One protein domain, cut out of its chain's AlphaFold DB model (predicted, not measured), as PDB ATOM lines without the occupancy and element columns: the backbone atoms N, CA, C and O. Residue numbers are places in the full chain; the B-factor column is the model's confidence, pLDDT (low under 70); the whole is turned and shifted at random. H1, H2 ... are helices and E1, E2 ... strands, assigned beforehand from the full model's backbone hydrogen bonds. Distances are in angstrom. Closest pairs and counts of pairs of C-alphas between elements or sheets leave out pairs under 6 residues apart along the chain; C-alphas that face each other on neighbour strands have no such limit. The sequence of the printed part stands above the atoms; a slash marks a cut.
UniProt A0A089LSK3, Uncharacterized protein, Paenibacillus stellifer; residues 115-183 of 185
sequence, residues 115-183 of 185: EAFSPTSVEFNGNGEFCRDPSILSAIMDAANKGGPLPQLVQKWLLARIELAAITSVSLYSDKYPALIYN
ATOM      1  N   GLU A 115      29.591 -25.857 -37.091       86.06
ATOM      2  CA  GLU A 115      28.127 -25.840 -37.144       86.06
ATOM      3  C   GLU A 115      27.596 -26.767 -38.243       86.06
ATOM      4  O   GLU A 115      26.721 -27.594 -37.984       86.06
ATOM      5  N   ALA A 116      28.168 -26.690 -39.450       81.00
ATOM      6  CA  ALA A 116      27.776 -27.553 -40.556       81.00
ATOM      7  C   ALA A 116      28.076 -29.026 -40.255       81.00
ATOM      8  O   ALA A 116      27.224 -29.870 -40.551       81.00
ATOM      9  N   PHE A 117      29.241 -29.307 -39.650       79.75
ATOM     10  CA  PHE A 117      29.687 -30.630 -39.209       79.75
ATOM     11  C   PHE A 117      28.727 -31.249 -38.188       79.75
ATOM     12  O   PHE A 117      28.494 -32.453 -38.240       79.75
ATOM     13  N   SER A 118      28.103 -30.437 -37.329       87.44
ATOM     14  CA  SER A 118      27.085 -30.859 -36.359       87.44
ATOM     15  C   SER A 118      27.544 -32.043 -35.480       87.44
ATOM     16  O   SER A 118      27.068 -33.170 -35.646       87.44
ATOM     17  N   PRO A 119      28.508 -31.827 -34.559       86.50
ATOM     18  CA  PRO A 119      28.961 -32.861 -33.638       86.50
ATOM     19  C   PRO A 119      27.815 -33.452 -32.813       86.50
ATOM     20  O   PRO A 119      26.965 -32.735 -32.293       86.50
ATOM     21  N   THR A 120      27.854 -34.766 -32.634       89.31
ATOM     22  CA  THR A 120      26.891 -35.550 -31.839       89.31
ATOM     23  C   THR A 120      27.562 -36.307 -30.698       89.31
ATOM     24  O   THR A 120      26.903 -36.699 -29.733       89.31
ATOM     25  N   SER A 121      28.881 -36.496 -30.768       87.44
ATOM     26  CA  SER A 121      29.661 -37.078 -29.683       87.44
ATOM     27  C   SER A 121      31.088 -36.541 -29.656       87.44
ATOM     28  O   SER A 121      31.577 -35.969 -30.634       87.44
ATOM     29  N   VAL A 122      31.742 -36.722 -28.512       87.94
ATOM     30  CA  VAL A 122      33.145 -36.381 -28.299       87.94
ATOM     31  C   VAL A 122      33.910 -37.566 -27.725       87.94
ATOM     32  O   VAL A 122      33.397 -38.302 -26.884       87.94
ATOM     33  N   GLU A 123      35.154 -37.720 -28.152       83.00
ATOM     34  CA  GLU A 123      36.142 -38.617 -27.565       83.00
ATOM     35  C   GLU A 123      37.286 -37.796 -26.966       83.00
ATOM     36  O   GLU A 123      37.754 -36.819 -27.558       83.00
ATOM     37  N   PHE A 124      37.764 -38.223 -25.800       85.25
ATOM     38  CA  PHE A 124      38.909 -37.615 -25.134       85.25
ATOM     39  C   PHE A 124      40.116 -38.544 -25.213       85.25
ATOM     40  O   PHE A 124      40.016 -39.749 -24.977       85.25
ATOM     41  N   ASN A 125      41.284 -37.977 -25.512       82.69
ATOM     42  CA  ASN A 125      42.570 -38.680 -25.521       82.69
ATOM     43  C   ASN A 125      42.616 -39.908 -26.450       82.69
ATOM     44  O   ASN A 125      43.461 -40.789 -26.257       82.69
ATOM     45  N   GLY A 126      41.701 -40.025 -27.418       71.75
ATOM     46  CA  GLY A 126      41.556 -41.210 -28.266       71.75
ATOM     47  C   GLY A 126      41.299 -42.501 -27.470       71.75
ATOM     48  O   GLY A 126      41.861 -43.545 -27.784       71.75
ATOM     49  N   ASN A 127      40.618 -42.460 -26.323       73.88
ATOM     50  CA  ASN A 127      40.456 -43.651 -25.472       73.88
ATOM     51  C   ASN A 127      39.467 -44.695 -26.033       73.88
ATOM     52  O   ASN A 127      39.403 -45.813 -25.525       73.88
ATOM     53  N   GLY A 128      38.735 -44.364 -27.091       68.75
ATOM     54  CA  GLY A 128      37.711 -45.187 -27.701       68.75
ATOM     55  C   GLY A 128      36.332 -45.072 -27.050       68.75
ATOM     56  O   GLY A 128      35.436 -45.836 -27.419       68.75
ATOM     57  N   GLU A 129      36.142 -44.165 -26.095       77.94
ATOM     58  CA  GLU A 129      34.864 -43.957 -25.421       77.94
ATOM     59  C   GLU A 129      34.211 -42.663 -25.898       77.94
ATOM     60  O   GLU A 129      34.811 -41.588 -25.873       77.94
ATOM     61  N   PHE A 130      32.953 -42.775 -26.322       81.75
ATOM     62  CA  PHE A 130      32.192 -41.653 -26.855       81.75
ATOM     63  C   PHE A 130      31.276 -41.067 -25.790       81.75
ATOM     64  O   PHE A 130      30.324 -41.709 -25.339       81.75
ATOM     65  N   CYS A 131      31.520 -39.813 -25.435       84.56
ATOM     66  CA  CYS A 131      30.622 -39.030 -24.608       84.56
ATOM     67  C   CYS A 131      29.579 -38.340 -25.496       84.56
ATOM     68  O   CYS A 131      29.917 -37.601 -26.420       84.56
ATOM     69  N   ARG A 132      28.299 -38.585 -25.203       90.75
ATOM     70  CA  ARG A 132      27.141 -37.961 -25.870       90.75
ATOM     71  C   ARG A 132      26.391 -36.984 -24.961       90.75
ATOM     72  O   ARG A 132      25.257 -36.621 -25.253       90.75
ATOM     73  N   ASP A 133      26.990 -36.592 -23.835       90.75
ATOM     74  CA  ASP A 133      26.377 -35.630 -22.919       90.75
ATOM     75  C   ASP A 133      26.271 -34.254 -23.613       90.75
ATOM     76  O   ASP A 133      27.304 -33.664 -23.956       90.75
ATOM     77  N   PRO A 134      25.053 -33.706 -23.798       88.88
ATOM     78  CA  PRO A 134      24.855 -32.441 -24.504       88.88
ATOM     79  C   PRO A 134      25.570 -31.254 -23.851       88.88
ATOM     80  O   PRO A 134      26.018 -30.341 -24.541       88.88
ATOM     81  N   SER A 135      25.701 -31.258 -22.522       89.69
ATOM     82  CA  SER A 135      26.359 -30.175 -21.790       89.69
ATOM     83  C   SER A 135      27.874 -30.188 -21.989       89.69
ATOM     84  O   SER A 135      28.494 -29.130 -22.091       89.69
ATOM     85  N   ILE A 136      28.465 -31.380 -22.101       90.44
ATOM     86  CA  ILE A 136      29.882 -31.558 -22.432       90.44
ATOM     87  C   ILE A 136      30.134 -31.153 -23.888       90.44
ATOM     88  O   ILE A 136      31.070 -30.398 -24.154       90.44
ATOM     89  N   LEU A 137      29.270 -31.589 -24.811       90.88
ATOM     90  CA  LEU A 137      29.359 -31.214 -26.223       90.88
ATOM     91  C   LEU A 137      29.291 -29.700 -26.417       90.88
ATOM     92  O   LEU A 137      30.167 -29.130 -27.064       90.88
ATOM     93  N   SER A 138      28.299 -29.045 -25.809       90.31
ATOM     94  CA  SER A 138      28.124 -27.594 -25.899       90.31
ATOM     95  C   SER A 138      29.362 -26.851 -25.406       90.31
ATOM     96  O   SER A 138      29.844 -25.951 -26.084       90.31
ATOM     97  N   ALA A 139      29.927 -27.256 -24.264       89.81
ATOM     98  CA  ALA A 139      31.111 -26.607 -23.706       89.81
ATOM     99  C   ALA A 139      32.333 -26.710 -24.636       89.81
ATOM    100  O   ALA A 139      33.112 -25.762 -24.752       89.81
ATOM    101  N   ILE A 140      32.500 -27.851 -25.307       89.75
ATOM    102  CA  ILE A 140      33.585 -28.070 -26.268       89.75
ATOM    103  C   ILE A 140      33.345 -27.284 -27.553       89.75
ATOM    104  O   ILE A 140      34.276 -26.653 -28.048       89.75
ATOM    105  N   MET A 141      32.118 -27.282 -28.073       89.62
ATOM    106  CA  MET A 141      31.765 -26.516 -29.268       89.62
ATOM    107  C   MET A 141      31.941 -25.010 -29.044       89.62
ATOM    108  O   MET A 141      32.524 -24.329 -29.883       89.62
ATOM    109  N   ASP A 142      31.531 -24.497 -27.881       89.00
ATOM    110  CA  ASP A 142      31.734 -23.098 -27.499       89.00
ATOM    111  C   ASP A 142      33.218 -22.740 -27.387       89.00
ATOM    112  O   ASP A 142      33.622 -21.636 -27.756       89.00
ATOM    113  N   ALA A 143      34.038 -23.653 -26.861       85.69
ATOM    114  CA  ALA A 143      35.482 -23.464 -26.785       85.69
ATOM    115  C   ALA A 143      36.131 -23.490 -28.179       85.69
ATOM    116  O   ALA A 143      36.945 -22.621 -28.482       85.69
ATOM    117  N   ALA A 144      35.726 -24.425 -29.040       83.94
ATOM    118  CA  ALA A 144      36.224 -24.558 -30.407       83.94
ATOM    119  C   ALA A 144      35.908 -23.313 -31.252       83.94
ATOM    120  O   ALA A 144      36.789 -22.765 -31.909       83.94
ATOM    121  N   ASN A 145      34.678 -22.800 -31.156       84.00
ATOM    122  CA  ASN A 145      34.246 -21.591 -31.864       84.00
ATOM    123  C   ASN A 145      35.002 -20.325 -31.435       84.00
ATOM    124  O   ASN A 145      35.092 -19.371 -32.205       84.00
ATOM    125  N   LYS A 146      35.542 -20.289 -30.211       81.81
ATOM    126  CA  LYS A 146      36.298 -19.136 -29.698       81.81
ATOM    127  C   LYS A 146      37.746 -19.087 -30.183       81.81
ATOM    128  O   LYS A 146      38.381 -18.059 -29.973       81.81
ATOM    129  N   GLY A 147      38.241 -20.142 -30.833       64.12
ATOM    130  CA  GLY A 147      39.588 -20.203 -31.397       64.12
ATOM    131  C   GLY A 147      40.673 -20.139 -30.321       64.12
ATOM    132  O   GLY A 147      41.102 -19.066 -29.905       64.12
ATOM    133  N   GLY A 148      41.138 -21.294 -29.855       66.88
ATOM    134  CA  GLY A 148      42.205 -21.374 -28.861       66.88
ATOM    135  C   GLY A 148      42.125 -22.647 -28.026       66.88
ATOM    136  O   GLY A 148      41.186 -23.421 -28.188       66.88
ATOM    137  N   PRO A 149      43.093 -22.883 -27.126       71.56
ATOM    138  CA  PRO A 149      43.067 -24.050 -26.256       71.56
ATOM    139  C   PRO A 149      41.831 -24.035 -25.351       71.56
ATOM    140  O   PRO A 149      41.320 -22.973 -24.981       71.56
ATOM    141  N   LEU A 150      41.395 -25.225 -24.935       79.56
ATOM    142  CA  LEU A 150      40.330 -25.396 -23.950       79.56
ATOM    143  C   LEU A 150      40.568 -24.498 -22.723       79.56
ATOM    144  O   LEU A 150      41.594 -24.646 -22.051       79.56
ATOM    145  N   PRO A 151      39.636 -23.585 -22.390       81.19
ATOM    146  CA  PRO A 151      39.796 -22.715 -21.235       81.19
ATOM    147  C   PRO A 151      40.003 -23.536 -19.963       81.19
ATOM    148  O   PRO A 151      39.284 -24.503 -19.719       81.19
ATOM    149  N   GLN A 152      40.936 -23.122 -19.103       82.19
ATOM    150  CA  GLN A 152      41.324 -23.894 -17.916       82.19
ATOM    151  C   GLN A 152      40.137 -24.228 -16.991       82.19
ATOM    152  O   GLN A 152      40.098 -25.296 -16.383       82.19
ATOM    153  N   LEU A 153      39.151 -23.328 -16.892       79.25
ATOM    154  CA  LEU A 153      37.923 -23.562 -16.127       79.25
ATOM    155  C   LEU A 153      37.069 -24.682 -16.743       79.25
ATOM    156  O   LEU A 153      36.607 -25.561 -16.020       79.25
ATOM    157  N   VAL A 154      36.910 -24.669 -18.070       79.88
ATOM    158  CA  VAL A 154      36.190 -25.710 -18.819       79.88
ATOM    159  C   VAL A 154      36.932 -27.035 -18.697       79.88
ATOM    160  O   VAL A 154      36.314 -28.051 -18.413       79.88
ATOM    161  N   GLN A 155      38.262 -27.021 -18.799       82.25
ATOM    162  CA  GLN A 155      39.085 -28.215 -18.631       82.25
ATOM    163  C   GLN A 155      38.914 -28.837 -17.236       82.25
ATOM    164  O   GLN A 155      38.654 -30.029 -17.137       82.25
ATOM    165  N   LYS A 156      38.984 -28.047 -16.154       84.62
ATOM    166  CA  LYS A 156      38.763 -28.545 -14.780       84.62
ATOM    167  C   LYS A 156      37.373 -29.148 -14.590       84.62
ATOM    168  O   LYS A 156      37.238 -30.198 -13.970       84.62
ATOM    169  N   TRP A 157      36.350 -28.477 -15.114       86.69
ATOM    170  CA  TRP A 157      34.974 -28.956 -15.044       86.69
ATOM    171  C   TRP A 157      34.773 -30.247 -15.847       86.69
ATOM    172  O   TRP A 157      34.126 -31.170 -15.357       86.69
ATOM    173  N   LEU A 158      35.371 -30.335 -17.042       85.94
ATOM    174  CA  LEU A 158      35.339 -31.535 -17.875       85.94
ATOM    175  C   LEU A 158      36.008 -32.703 -17.156       85.94
ATOM    176  O   LEU A 158      35.368 -33.732 -16.998       85.94
ATOM    177  N   LEU A 159      37.236 -32.523 -16.652       87.75
ATOM    178  CA  LEU A 159      37.988 -33.556 -15.923       87.75
ATOM    179  C   LEU A 159      37.191 -34.136 -14.747       87.75
ATOM    180  O   LEU A 159      37.177 -35.347 -14.558       87.75
ATOM    181  N   ALA A 160      36.479 -33.285 -14.000       83.31
ATOM    182  CA  ALA A 160      35.636 -33.720 -12.889       83.31
ATOM    183  C   ALA A 160      34.419 -34.556 -13.327       83.31
ATOM    184  O   ALA A 160      33.912 -35.343 -12.535       83.31
ATOM    185  N   ARG A 161      33.932 -34.377 -14.559       83.38
ATOM    186  CA  ARG A 161      32.759 -35.085 -15.097       83.38
ATOM    187  C   ARG A 161      33.095 -36.344 -15.875       83.38
ATOM    188  O   ARG A 161      32.305 -37.277 -15.870       83.38
ATOM    189  N   ILE A 162      34.224 -36.342 -16.572       83.62
ATOM    190  CA  ILE A 162      34.665 -37.464 -17.411       83.62
ATOM    191  C   ILE A 162      35.662 -38.374 -16.687       83.62
ATOM    192  O   ILE A 162      36.181 -39.300 -17.294       83.62
ATOM    193  N   GLU A 163      35.960 -38.082 -15.416       83.62
ATOM    194  CA  GLU A 163      36.848 -38.864 -14.542       83.62
ATOM    195  C   GLU A 163      38.253 -39.112 -15.130       83.62
ATOM    196  O   GLU A 163      38.914 -40.108 -14.839       83.62
ATOM    197  N   LEU A 164      38.747 -38.175 -15.946       80.56
ATOM    198  CA  LEU A 164      40.095 -38.225 -16.512       80.56
ATOM    199  C   LEU A 164      41.077 -37.384 -15.692       80.56
ATOM    200  O   LEU A 164      40.732 -36.336 -15.151       80.56
ATOM    201  N   ALA A 165      42.340 -37.815 -15.658       82.62
ATOM    202  CA  ALA A 165      43.423 -37.076 -15.002       82.62
ATOM    203  C   ALA A 165      43.896 -35.856 -15.818       82.62
ATOM    204  O   ALA A 165      44.326 -34.854 -15.249       82.62
ATOM    205  N   ALA A 166      43.824 -35.937 -17.151       85.12
ATOM    206  CA  ALA A 166      44.177 -34.859 -18.071       85.12
ATOM    207  C   ALA A 166      43.445 -35.023 -19.414       85.12
ATOM    208  O   ALA A 166      43.119 -36.142 -19.810       85.12
ATOM    209  N   ILE A 167      43.233 -33.913 -20.127       82.88
ATOM    210  CA  ILE A 167      42.752 -33.893 -21.516       82.88
ATOM    211  C   ILE A 167      43.920 -33.428 -22.387       82.88
ATOM    212  O   ILE A 167      44.351 -32.281 -22.267       82.88
ATOM    213  N   THR A 168      44.439 -34.328 -23.217       81.69
ATOM    214  CA  THR A 168      45.538 -34.096 -24.165       81.69
ATOM    215  C   THR A 168      45.056 -33.993 -25.606       81.69
ATOM    216  O   THR A 168      45.748 -33.402 -26.424       81.69
ATOM    217  N   SER A 169      43.897 -34.570 -25.927       81.00
ATOM    218  CA  SER A 169      43.245 -34.399 -27.224       81.00
ATOM    219  C   SER A 169      41.729 -34.488 -27.090       81.00
ATOM    220  O   SER A 169      41.206 -35.127 -26.170       81.00
ATOM    221  N   VAL A 170      41.036 -33.836 -28.018       82.06
ATOM    222  CA  VAL A 170      39.579 -33.856 -28.131       82.06
ATOM    223  C   VAL A 170      39.225 -34.103 -29.583       82.06
ATOM    224  O   VAL A 170      39.740 -33.418 -30.462       82.06
ATOM    225  N   SER A 171      38.337 -35.057 -29.818       81.94
ATOM    226  CA  SER A 171      37.893 -35.433 -31.156       81.94
ATOM    227  C   SER A 171      36.378 -35.422 -31.204       81.94
ATOM    228  O   SER A 171      35.719 -36.075 -30.397       81.94
ATOM    229  N   LEU A 172      35.821 -34.649 -32.129       81.94
ATOM    230  CA  LEU A 172      34.386 -34.508 -32.329       81.94
ATOM    231  C   LEU A 172      33.928 -35.388 -33.492       81.94
ATOM    232  O   LEU A 172      34.559 -35.409 -34.548       81.94
ATOM    233  N   TYR A 173      32.800 -36.064 -33.295       80.62
ATOM    234  CA  TYR A 173      32.209 -36.998 -34.250       80.62
ATOM    235  C   TYR A 173      30.784 -36.584 -34.595       80.62
ATOM    236  O   TYR A 173      30.052 -36.072 -33.743       80.62
ATOM    237  N   SER A 174      30.372 -36.853 -35.830       78.69
ATOM    238  CA  SER A 174      29.065 -36.480 -36.362       78.69
ATOM    239  C   SER A 174      28.374 -37.674 -37.008       78.69
ATOM    240  O   SER A 174      28.928 -38.296 -37.909       78.69
ATOM    241  N   ASP A 175      27.122 -37.938 -36.628       77.50
ATOM    242  CA  ASP A 175      26.291 -38.934 -37.312       77.50
ATOM    243  C   ASP A 175      26.001 -38.539 -38.776       77.50
ATOM    244  O   ASP A 175      25.757 -39.414 -39.620       77.50
ATOM    245  N   LYS A 176      26.041 -37.226 -39.073       72.81
ATOM    246  CA  LYS A 176      25.863 -36.648 -40.413       72.81
ATOM    247  C   LYS A 176      27.087 -36.890 -41.294       72.81
ATOM    248  O   LYS A 176      26.916 -37.244 -42.455       72.81
ATOM    249  N   TYR A 177      28.291 -36.751 -40.738       69.38
ATOM    250  CA  TYR A 177      29.564 -36.994 -41.429       69.38
ATOM    251  C   TYR A 177      30.380 -38.070 -40.705       69.38
ATOM    252  O   TYR A 177      31.427 -37.767 -40.131       69.38
ATOM    253  N   PRO A 178      29.929 -39.332 -40.740       61.12
ATOM    254  CA  PRO A 178      30.535 -40.417 -39.966       61.12
ATOM    255  C   PRO A 178      31.999 -40.671 -40.328       61.12
ATOM    256  O   PRO A 178      32.782 -41.138 -39.510       61.12
ATOM    257  N   ALA A 179      32.375 -40.347 -41.567       59.28
ATOM    258  CA  ALA A 179      33.724 -40.546 -42.070       59.28
ATOM    259  C   ALA A 179      34.723 -39.460 -41.637       59.28
ATOM    260  O   ALA A 179      35.905 -39.551 -41.963       59.28
ATOM    261  N   LEU A 180      34.258 -38.418 -40.946       64.38
ATOM    262  CA  LEU A 180      35.069 -37.270 -40.577       64.38
ATOM    263  C   LEU A 180      35.172 -37.148 -39.062       64.38
ATOM    264  O   LEU A 180      34.199 -37.298 -38.327       64.38
ATOM    265  N   ILE A 181      36.378 -36.816 -38.619       70.38
ATOM    266  CA  ILE A 181      36.678 -36.485 -37.233       70.38
ATOM    267  C   ILE A 181      37.144 -35.040 -37.223       70.38
ATOM    268  O   ILE A 181      38.032 -34.665 -37.990       70.38
ATOM    269  N   TYR A 182      36.543 -34.228 -36.363       71.44
ATOM    270  CA  TYR A 182      36.909 -32.827 -36.224       71.44
ATOM    271  C   TYR A 182      37.762 -32.632 -34.970       71.44
ATOM    272  O   TYR A 182      37.329 -32.968 -33.865       71.44
ATOM    273  N   ASN A 183      38.952 -32.049 -35.138       79.94
ATOM    274  CA  ASN A 183      39.866 -31.730 -34.041       79.94
ATOM    275  C   ASN A 183      39.907 -30.242 -33.772       79.94
ATOM    276  O   ASN A 183      40.543 -29.504 -34.525       79.94
TER     277      ASN A 183
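AT A GLANCE: This is residues 115 to 183 of the 185 residues of an uncharacterized protein of Paenibacillus stellifer (UniProt A0A089LSK3). What would one see first in this model? A small two-strand antiparallel ribbon, E1 and E2, has helix H1 over it, and a second helix, H2, runs beside H1 in the opposite direction, farther from E1. Two short unnamed stretches, residues 130 to 131 and residues 181 to 182, widen the ribbon by pairing with E1 and E2 in turn. What is it made of, and how large is it? The printed part has 69 residues, with two named helices and two named strands in the order E1, H1, H2, E2; the class is mixed, helices and strands, with 31 residues, under half, in named elements. The whole is compact, with a radius of gyration of the C-alphas of 11.3 A, and the C-alphas span 30 by 26 by 19 A.

HOW THE PARTS SIT: How do the strands pair? E1, residues 121 to 124, and E2, residues 170 to 173, are antiparallel neighbours, their directions at 155 degrees. N 123 and O 171 are 2.8 A apart and N 171 and O 123 2.9 A, both within hydrogen-bond range. What is paired with them outside the named strands? Residues 122 to 123 of E1 pair antiparallel with residues 130 to 131, and residues 172 to 173 of E2 with residues 181 to 182. Where do the helices stand? H1, residues 134 to 145, comes closest to E1 at the C-alphas of Leu 137 and Val 122, 6.7 A apart, and H1 and E2 are near each other, with 5 pairs of C-alphas within 10 A. H2, residues 152 to 162, is close to H1 but not clearly touching it, at a shallow tilt of 29 degrees, opposite ways; their closest C-alphas, those of Ala 139 and Val 154, are 7.1 A apart. H2 and E1 are apart. Are the helices' backbones well formed? In H1 and H2 every O i to N i+4 pair is within hydrogen-bond range.

IN THESE COORDINATES: Where does the first element begin? E1, Ser 121 to Phe 124, begins with C-alpha 121 at (29.661, -37.078, -29.683). How long are the helices? H1, Pro 134 to Asn 145, measures 16.1 A from first to last C-alpha, and H2, Gln 152 to Ile 162, measures 15.1 A. Where does the last element end? E2, Val 170 to Tyr 173, ends with C-alpha 173 at (32.209, -36.998, -34.250).

THE WHOLE: How far does the printed part reach? The two C-alphas farthest apart, those of Ala 116 and Ala 165, are 31.4 A apart. Is it cut, and are its links long? The printed part has no cut, and the links E1 to H1, H1 to H2 and H2 to E2 are short but not tight. Where is confidence low? The pLDDT is under 70 at residue 128, residues 147 to 148 and residues 177 to 180; the mean of the printed part is 81.3.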